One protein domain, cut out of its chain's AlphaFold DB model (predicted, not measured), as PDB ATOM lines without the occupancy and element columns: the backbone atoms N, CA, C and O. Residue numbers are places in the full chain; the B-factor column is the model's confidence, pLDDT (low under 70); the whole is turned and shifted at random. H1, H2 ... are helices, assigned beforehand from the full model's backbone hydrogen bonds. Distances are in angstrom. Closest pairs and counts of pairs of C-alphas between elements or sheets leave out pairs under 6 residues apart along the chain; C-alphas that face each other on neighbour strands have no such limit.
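AT A GLANCE: This is residues 2 to 64 of the 70 residues of the protein "Cathepsin B" of Anoplopoma fimbria (UniProt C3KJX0). An open, strung-out chain of helices has the long helix H1 sticking out as an arm at one end and residues 55 to 64, with the end of H3 and the short H4, sticking out at the other. Between these arms lies a loose middle, where the chain passes through H2, swings out in a free loop at residues 35 to 40 and folds back past H2 to H3. The printed part has 63 residues with four named helices, H1, H2, H3 and H4 in chain order, and no named strand; the class is all helix. The whole is extended, with a radius of gyration of the C-alphas of 17.4 A and spans of 49 by 35 by 23 A.

HOW THE PARTS SIT: H1, residues 2 to 17, touches no helix, and residues 2 to 19 stand free. A short link of 9 residues joins it to H2, residues 27 to 35, which is apart from it. H3, residues 51 to 57, is apart from both H1 and H2. H4, residues 61 to 64, is apart from H1, H2 and H3. In H1, H2 and H3 every O i to N i+4 pair is within hydrogen-bond range; H4 is too short for such a pair, and its one O i to N i+3 pair is within range.

IN THESE COORDINATES: H1 runs 22.6 A from C-alpha 2 at (-59.444, -29.554, -43.282) to C-alpha 17 at (-41.902, -18.777, -52.607). H2 measures 12.4 A from first to last C-alpha, and H3 10.2 A. H4 ends at C-alpha 64, at (-22.794, -4.979, -24.006).

THE WHOLE: The two C-alphas farthest apart, those of Trp 2 and Asn 48, are 51.3 A apart. The printed part has no cut. The link from H2 to H3, residues 36 to 50, is long, and that from H3 to H4 is tight. Mean pLDDT of the printed part is 90.0, with residues 60 to 64 under 70.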
ATOM      1  N   TRP A   2     -60.767 -29.126 -42.785       81.56
ATOM      2  CA  TRP A   2     -59.444 -29.554 -43.282       81.56
ATOM      3  C   TRP A   2     -59.029 -28.960 -44.647       81.56
ATOM      4  O   TRP A   2     -57.908 -28.488 -44.802       81.56
ATOM      5  N   HIS A   3     -59.948 -28.870 -45.616       90.19
ATOM      6  CA  HIS A   3     -59.669 -28.227 -46.912       90.19
ATOM      7  C   HIS A   3     -59.263 -26.756 -46.775       90.19
ATOM      8  O   HIS A   3     -58.337 -26.305 -47.439       90.19
ATOM      9  N   SER A   4     -59.915 -26.016 -45.876       90.75
ATOM     10  CA  SER A   4     -59.584 -24.617 -45.598       90.75
ATOM     11  C   SER A   4     -58.174 -24.481 -45.019       90.75
ATOM     12  O   SER A   4     -57.433 -23.595 -45.432       90.75
ATOM     13  N   ALA A   5     -57.771 -25.388 -44.122       93.38
ATOM     14  CA  ALA A   5     -56.412 -25.416 -43.585       93.38
ATOM     15  C   ALA A   5     -55.367 -25.679 -44.682       93.38
ATOM     16  O   ALA A   5     -54.355 -24.983 -44.746       93.38
ATOM     17  N   PHE A   6     -55.634 -26.615 -45.597       94.38
ATOM     18  CA  PHE A   6     -54.746 -26.857 -46.736       94.38
ATOM     19  C   PHE A   6     -54.651 -25.679 -47.695       94.38
ATOM     20  O   PHE A   6     -53.557 -25.375 -48.163       94.38
ATOM     21  N   LEU A   7     -55.761 -24.995 -47.973       95.75
ATOM     22  CA  LEU A   7     -55.747 -23.805 -48.823       95.75
ATOM     23  C   LEU A   7     -54.913 -22.683 -48.194       95.75
ATOM     24  O   LEU A   7     -54.118 -22.056 -48.889       95.75
ATOM     25  N   LEU A   8     -55.027 -22.468 -46.880       95.69
ATOM     26  CA  LEU A   8     -54.215 -21.480 -46.162       95.69
ATOM     27  C   LEU A   8     -52.723 -21.849 -46.156       95.69
ATOM     28  O   LEU A   8     -51.868 -20.983 -46.358       95.69
ATOM     29  N   LEU A   9     -52.395 -23.131 -45.979       95.31
ATOM     30  CA  LEU A   9     -51.018 -23.626 -46.079       95.31
ATOM     31  C   LEU A   9     -50.457 -23.459 -47.497       95.31
ATOM     32  O   LEU A   9     -49.356 -22.942 -47.665       95.31
ATOM     33  N   ALA A  10     -51.220 -23.819 -48.527       95.19
ATOM     34  CA  ALA A  10     -50.795 -23.673 -49.917       95.19
ATOM     35  C   ALA A  10     -50.612 -22.197 -50.312       95.19
ATOM     36  O   ALA A  10     -49.640 -21.849 -50.988       95.19
ATOM     37  N   ALA A  11     -51.509 -21.318 -49.856       94.94
ATOM     38  CA  ALA A  11     -51.418 -19.881 -50.089       94.94
ATOM     39  C   ALA A  11     -50.197 -19.269 -49.388       94.94
ATOM     40  O   ALA A  11     -49.421 -18.555 -50.021       94.94
ATOM     41  N   SER A  12     -49.977 -19.576 -48.106       92.81
ATOM     42  CA  SER A  12     -48.814 -19.071 -47.359       92.81
ATOM     43  C   SER A  12     -47.487 -19.572 -47.934       92.81
ATOM     44  O   SER A  12     -46.537 -18.790 -48.053       92.81
ATOM     45  N   LEU A  13     -47.432 -20.833 -48.369       93.56
ATOM     46  CA  LEU A  13     -46.275 -21.387 -49.065       93.56
ATOM     47  C   LEU A  13     -46.034 -20.666 -50.398       93.56
ATOM     48  O   LEU A  13     -44.926 -20.196 -50.640       93.56
ATOM     49  N   SER A  14     -47.074 -20.493 -51.221       94.19
ATOM     50  CA  SER A  14     -46.973 -19.784 -52.506       94.19
ATOM     51  C   SER A  14     -46.470 -18.351 -52.336       94.19
ATOM     52  O   SER A  14     -45.568 -17.925 -53.051       94.19
ATOM     53  N   VAL A  15     -46.993 -17.616 -51.350       88.50
ATOM     54  CA  VAL A  15     -46.547 -16.245 -51.046       88.50
ATOM     55  C   VAL A  15     -45.094 -16.222 -50.569       88.50
ATOM     56  O   VAL A  15     -44.348 -15.309 -50.916       88.50
ATOM     57  N   SER A  16     -44.673 -17.220 -49.791       86.06
ATOM     58  CA  SER A  16     -43.289 -17.327 -49.319       86.06
ATOM     59  C   SER A  16     -42.315 -17.599 -50.467       86.06
ATOM     60  O   SER A  16     -41.254 -16.982 -50.516       86.06
ATOM     61  N   LEU A  17     -42.696 -18.463 -51.414       87.19
ATOM     62  CA  LEU A  17     -41.902 -18.777 -52.607       87.19
ATOM     63  C   LEU A  17     -41.880 -17.631 -53.627       87.19
ATOM     64  O   LEU A  17     -40.892 -17.465 -54.333       87.19
ATOM     65  N   ALA A  18     -42.938 -16.822 -53.693       86.25
ATOM     66  CA  ALA A  18     -43.022 -15.674 -54.596       86.25
ATOM     67  C   ALA A  18     -42.190 -14.462 -54.135       86.25
ATOM     68  O   ALA A  18     -42.176 -13.432 -54.815       86.25
ATOM     69  N   ARG A  19     -41.513 -14.536 -52.979       84.19
ATOM     70  CA  ARG A  19     -40.696 -13.423 -52.485       84.19
ATOM     71  C   ARG A  19     -39.492 -13.199 -53.404       84.19
ATOM     72  O   ARG A  19     -38.702 -14.123 -53.599       84.19
ATOM     73  N   PRO A  20     -39.304 -11.979 -53.936       85.12
ATOM     74  CA  PRO A  20     -38.171 -11.698 -54.801       85.12
ATOM     75  C   PRO A  20     -36.870 -11.764 -53.996       85.12
ATOM     76  O   PRO A  20     -36.759 -11.193 -52.907       85.12
ATOM     77  N   HIS A  21     -35.870 -12.452 -54.543       89.81
ATOM     78  CA  HIS A  21     -34.531 -12.476 -53.970       89.81
ATOM     79  C   HIS A  21     -33.786 -11.192 -54.354       89.81
ATOM     80  O   HIS A  21     -33.070 -11.137 -55.351       89.81
ATOM     81  N   LEU A  22     -33.995 -10.140 -53.565       92.56
ATOM     82  CA  LEU A  22     -33.406  -8.825 -53.803       92.56
ATOM     83  C   LEU A  22     -32.060  -8.709 -53.092       92.56
ATOM     84  O   LEU A  22     -31.972  -8.862 -51.871       92.56
ATOM     85  N   LYS A  23     -31.002  -8.381 -53.843       93.38
ATOM     86  CA  LYS A  23     -29.698  -8.087 -53.241       93.38
ATOM     87  C   LYS A  23     -29.825  -6.844 -52.342       93.38
ATOM     88  O   LYS A  23     -30.336  -5.819 -52.815       93.38
ATOM     89  N   PRO A  24     -29.333  -6.882 -51.088       92.06
ATOM     90  CA  PRO A  24     -29.329  -5.713 -50.217       92.06
ATOM     91  C   PRO A  24     -28.637  -4.520 -50.884       92.06
ATOM     92  O   PRO A  24     -27.632  -4.696 -51.574       92.06
ATOM     93  N   LEU A  25     -29.173  -3.316 -50.670       93.38
ATOM     94  CA  LEU A  25     -28.656  -2.046 -51.215       93.38
ATOM     95  C   LEU A  25     -28.644  -1.952 -52.754       93.38
ATOM     96  O   LEU A  25     -28.040  -1.042 -53.310       93.38
ATOM     97  N   SER A  26     -29.287  -2.874 -53.470       94.69
ATOM     98  CA  SER A  26     -29.360  -2.812 -54.932       94.69
ATOM     99  C   SER A  26     -30.381  -1.781 -55.419       94.69
ATOM    100  O   SER A  26     -31.377  -1.493 -54.753       94.69
ATOM    101  N   SER A  27     -30.177  -1.266 -56.632       95.81
ATOM    102  CA  SER A  27     -31.179  -0.424 -57.304       95.81
ATOM    103  C   SER A  27     -32.498  -1.168 -57.537       95.81
ATOM    104  O   SER A  27     -33.560  -0.553 -57.532       95.81
ATOM    105  N   GLU A  28     -32.456  -2.494 -57.689       96.19
ATOM    106  CA  GLU A  28     -33.658  -3.323 -57.788       96.19
ATOM    107  C   GLU A  28     -34.485  -3.272 -56.498       96.19
ATOM    108  O   GLU A  28     -35.698  -3.090 -56.561       96.19
ATOM    109  N   MET A  29     -33.834  -3.329 -55.333       95.19
ATOM    110  CA  MET A  29     -34.504  -3.185 -54.039       95.19
ATOM    111  C   MET A  29     -35.161  -1.807 -53.887       95.19
ATOM    112  O   MET A  29     -36.315  -1.720 -53.471       95.19
ATOM    113  N   VAL A  30     -34.462  -0.737 -54.278       96.69
ATOM    114  CA  VAL A  30     -35.011   0.631 -54.276       96.69
ATOM    115  C   VAL A  30     -36.246   0.724 -55.180       96.69
ATOM    116  O   VAL A  30     -37.293   1.219 -54.759       96.69
ATOM    117  N   ASN A  31     -36.153   0.193 -56.400       96.81
ATOM    118  CA  ASN A  31     -37.258   0.183 -57.356       96.81
ATOM    119  C   ASN A  31     -38.440  -0.662 -56.870       96.81
ATOM    120  O   ASN A  31     -39.587  -0.259 -57.051       96.81
ATOM    121  N   TYR A  32     -38.174  -1.810 -56.243       95.56
ATOM    122  CA  TYR A  32     -39.199  -2.661 -55.651       95.56
ATOM    123  C   TYR A  32     -39.968  -1.909 -54.563       95.56
ATOM    124  O   TYR A  32     -41.186  -1.795 -54.657       95.56
ATOM    125  N   ILE A  33     -39.271  -1.306 -53.593       95.69
ATOM    126  CA  ILE A  33     -39.911  -0.538 -52.511       95.69
ATOM    127  C   ILE A  33     -40.765   0.599 -53.085       95.69
ATOM    128  O   ILE A  33     -41.929   0.752 -52.717       95.69
ATOM    129  N   ASN A  34     -40.228   1.350 -54.050       97.12
ATOM    130  CA  ASN A  34     -40.931   2.484 -54.648       97.12
ATOM    131  C   ASN A  34     -42.188   2.094 -55.444       97.12
ATOM    132  O   ASN A  34     -43.052   2.956 -55.633       97.12
ATOM    133  N   LYS A  35     -42.307   0.827 -55.872       96.56
ATOM    134  CA  LYS A  35     -43.494   0.260 -56.535       96.56
ATOM    135  C   LYS A  35     -44.581  -0.209 -55.564       96.56
ATOM    136  O   LYS A  35     -45.736  -0.274 -55.967       96.56
ATOM    137  N   VAL A  36     -44.251  -0.510 -54.305       94.62
ATOM    138  CA  VAL A  36     -45.212  -1.019 -53.300       94.62
ATOM    139  C   VAL A  36     -46.066   0.111 -52.679       94.62
ATOM    140  O   VAL A  36     -46.901  -0.143 -51.820       94.62
ATOM    141  N   ASN A  37     -45.928   1.358 -53.156       94.00
ATOM    142  CA  ASN A  37     -46.750   2.521 -52.772       94.00
ATOM    143  C   ASN A  37     -46.857   2.746 -51.253       94.00
ATOM    144  O   ASN A  37     -47.925   3.035 -50.717       94.00
ATOM    145  N   THR A  38     -45.729   2.633 -50.557       95.81
ATOM    146  CA  THR A  38     -45.611   3.038 -49.154       95.81
ATOM    147  C   THR A  38     -45.671   4.567 -49.016       95.81
ATOM    148  O   THR A  38     -45.554   5.310 -49.992       95.81
ATOM    149  N   THR A  39     -45.829   5.064 -47.787       98.12
ATOM    150  CA  THR A  39     -45.893   6.507 -47.477       98.12
ATOM    151  C   THR A  39     -44.558   7.249 -47.637       98.12
ATOM    152  O   THR A  39     -44.492   8.455 -47.418       98.12
ATOM    153  N   TRP A  40     -43.488   6.550 -48.018       97.81
ATOM    154  CA  TRP A  40     -42.135   7.080 -48.179       97.81
ATOM    155  C   TRP A  40     -41.474   6.495 -49.434       97.81
ATOM    156  O   TRP A  40     -41.902   5.461 -49.946       97.81
ATOM    157  N   LYS A  41     -40.425   7.153 -49.944       97.25
ATOM    158  CA  LYS A  41     -39.654   6.687 -51.109       97.25
ATOM    159  C   LYS A  41     -38.259   6.228 -50.698       97.25
ATOM    160  O   LYS A  41     -37.594   6.884 -49.902       97.25
ATOM    161  N   ALA A  42     -37.823   5.101 -51.249       97.19
ATOM    162  CA  ALA A  42     -36.476   4.580 -51.076       97.19
ATOM    163  C   ALA A  42     -35.480   5.293 -51.999       97.19
ATOM    164  O   ALA A  42     -35.815   5.664 -53.129       97.19
ATOM    165  N   GLY A  43     -34.238   5.398 -51.530       96.62
ATOM    166  CA  GLY A  43     -33.084   5.892 -52.273       96.62
ATOM    167  C   GLY A  43     -31.781   5.308 -51.719       96.62
ATOM    168  O   GLY A  43     -31.779   4.640 -50.681       96.62
ATOM    169  N   HIS A  44     -30.674   5.548 -52.419       96.56
ATOM    170  CA  HIS A  44     -29.346   5.094 -52.001       96.56
ATOM    171  C   HIS A  44     -28.722   6.081 -51.014       96.56
ATOM    172  O   HIS A  44     -28.395   7.203 -51.382       96.56
ATOM    173  N   ASN A  45     -28.539   5.654 -49.764       94.94
ATOM    174  CA  ASN A  45     -27.814   6.433 -48.749       94.94
ATOM    175  C   ASN A  45     -26.343   6.012 -48.641       94.94
ATOM    176  O   ASN A  45     -25.470   6.831 -48.366       94.94
ATOM    177  N   PHE A  46     -26.058   4.732 -48.886       94.56
ATOM    178  CA  PHE A  46     -24.712   4.182 -48.820       94.56
ATOM    179  C   PHE A  46     -24.196   3.883 -50.227       94.56
ATOM    180  O   PHE A  46     -24.759   3.046 -50.931       94.56
ATOM    181  N   HIS A  47     -23.111   4.546 -50.620       92.00
ATOM    182  CA  HIS A  47     -22.493   4.386 -51.934       92.00
ATOM    183  C   HIS A  47     -21.216   3.553 -51.804       92.00
ATOM    184  O   HIS A  47     -20.360   3.871 -50.983       92.00
ATOM    185  N   ASN A  48     -21.080   2.502 -52.618       91.00
ATOM    186  CA  ASN A  48     -19.884   1.647 -52.687       91.00
ATOM    187  C   ASN A  48     -19.441   1.028 -51.345       91.00
ATOM    188  O   ASN A  48     -18.253   0.797 -51.132       91.00
ATOM    189  N   VAL A  49     -20.385   0.736 -50.444       93.00
ATOM    190  CA  VAL A  49     -20.098   0.022 -49.191       93.00
ATOM    191  C   VAL A  49     -20.486  -1.446 -49.297       93.00
ATOM    192  O   VAL A  49     -21.453  -1.804 -49.971       93.00
ATOM    193  N   ASP A  50     -19.771  -2.294 -48.567       92.06
ATOM    194  CA  ASP A  50     -20.197  -3.673 -48.366       92.06
ATOM    195  C   ASP A  50     -21.349  -3.752 -47.351       92.06
ATOM    196  O   ASP A  50     -21.423  -2.980 -46.391       92.06
ATOM    197  N   TYR A  51     -22.242  -4.728 -47.517       91.12
ATOM    198  CA  TYR A  51     -23.383  -4.907 -46.615       91.12
ATOM    199  C   TYR A  51     -22.956  -5.200 -45.161       91.12
ATOM    200  O   TYR A  51     -23.701  -4.909 -44.223       91.12
ATOM    201  N   SER A  52     -21.746  -5.731 -44.934       91.56
ATOM    202  CA  SER A  52     -21.178  -5.881 -43.588       91.56
ATOM    203  C   SER A  52     -20.991  -4.550 -42.860       91.56
ATOM    204  O   SER A  52     -21.176  -4.513 -41.644       91.56
ATOM    205  N   TYR A  53     -20.688  -3.459 -43.571       93.12
ATOM    206  CA  TYR A  53     -20.590  -2.127 -42.976       93.12
ATOM    207  C   TYR A  53     -21.941  -1.696 -42.401       93.12
ATOM    208  O   TYR A  53     -22.024  -1.339 -41.230       93.12
ATOM    209  N   VAL A  54     -23.019  -1.840 -43.179       92.75
ATOM    210  CA  VAL A  54     -24.377  -1.497 -42.729       92.75
ATOM    211  C   VAL A  54     -24.805  -2.362 -41.541       92.75
ATOM    212  O   VAL A  54     -25.350  -1.839 -40.575       92.75
ATOM    213  N   LYS A  55     -24.480  -3.663 -41.541       91.19
ATOM    214  CA  LYS A  55     -24.748  -4.545 -40.389       91.19
ATOM    215  C   LYS A  55     -24.076  -4.072 -39.096       91.19
ATOM    216  O   LYS A  55     -24.676  -4.194 -38.035       91.19
ATOM    217  N   LYS A  56     -22.863  -3.514 -39.173       91.44
ATOM    218  CA  LYS A  56     -22.155  -2.966 -38.002       91.44
ATOM    219  C   LYS A  56     -22.808  -1.694 -37.451       91.44
ATOM    220  O   LYS A  56     -22.670  -1.428 -36.264       91.44
ATOM    221  N   LEU A  57     -23.531  -0.932 -38.274       90.75
ATOM    222  CA  LEU A  57     -24.287   0.239 -37.808       90.75
ATOM    223  C   LEU A  57     -25.517  -0.156 -36.978       90.75
ATOM    224  O   LEU A  57     -25.971   0.621 -36.149       90.75
ATOM    225  N   CYS A  58     -26.039  -1.368 -37.177       88.31
ATOM    226  CA  CYS A  58     -27.185  -1.909 -36.447       88.31
ATOM    227  C   CYS A  58     -26.810  -2.597 -35.121       88.31
ATOM    228  O   CYS A  58     -27.619  -3.358 -34.592       88.31
ATOM    229  N   VAL A  59     -25.594  -2.394 -34.601       79.56
ATOM    230  CA  VAL A  59     -25.196  -2.973 -33.311       79.56
ATOM    231  C   VAL A  59     -26.020  -2.332 -32.198       79.56
ATOM    232  O   VAL A  59     -25.904  -1.140 -31.923       79.56
ATOM    233  N   ASP A  60     -26.847  -3.151 -31.557       64.06
ATOM    234  CA  ASP A  60     -27.585  -2.776 -30.362       64.06
ATOM    235  C   ASP A  60     -26.640  -2.804 -29.147       64.06
ATOM    236  O   ASP A  60     -25.989  -3.811 -28.852       64.06
ATOM    237  N   THR A  61     -26.550  -1.681 -28.439       58.47
ATOM    238  CA  THR A  61     -25.741  -1.550 -27.219       58.47
ATOM    239  C   THR A  61     -26.338  -2.316 -26.036       58.47
ATOM    240  O   THR A  61     -25.637  -2.535 -25.049       58.47
ATOM    241  N   THR A  62     -27.572  -2.826 -26.137       58.19
ATOM    242  CA  THR A  62     -28.166  -3.682 -25.093       58.19
ATOM    243  C   THR A  62     -27.460  -5.037 -24.923       58.19
ATOM    244  O   THR A  62     -27.609  -5.678 -23.882       58.19
ATOM    245  N   ALA A  63     -26.622  -5.460 -25.879       54.41
ATOM    246  CA  ALA A  63     -25.813  -6.678 -25.768       54.41
ATOM    247  C   ALA A  63     -24.484  -6.493 -25.000       54.41
ATOM    248  O   ALA A  63     -23.847  -7.483 -24.637       54.41
ATOM    249  N   TYR A  64     -24.068  -5.254 -24.695       52.75
ATOM    250  CA  TYR A  64     -22.794  -4.979 -24.006       52.75
ATOM    251  C   TYR A  64     -22.817  -5.287 -22.493       52.75
ATOM    252  O   TYR A  64     -21.809  -5.125 -21.814       52.75
TER     253      TYR A  64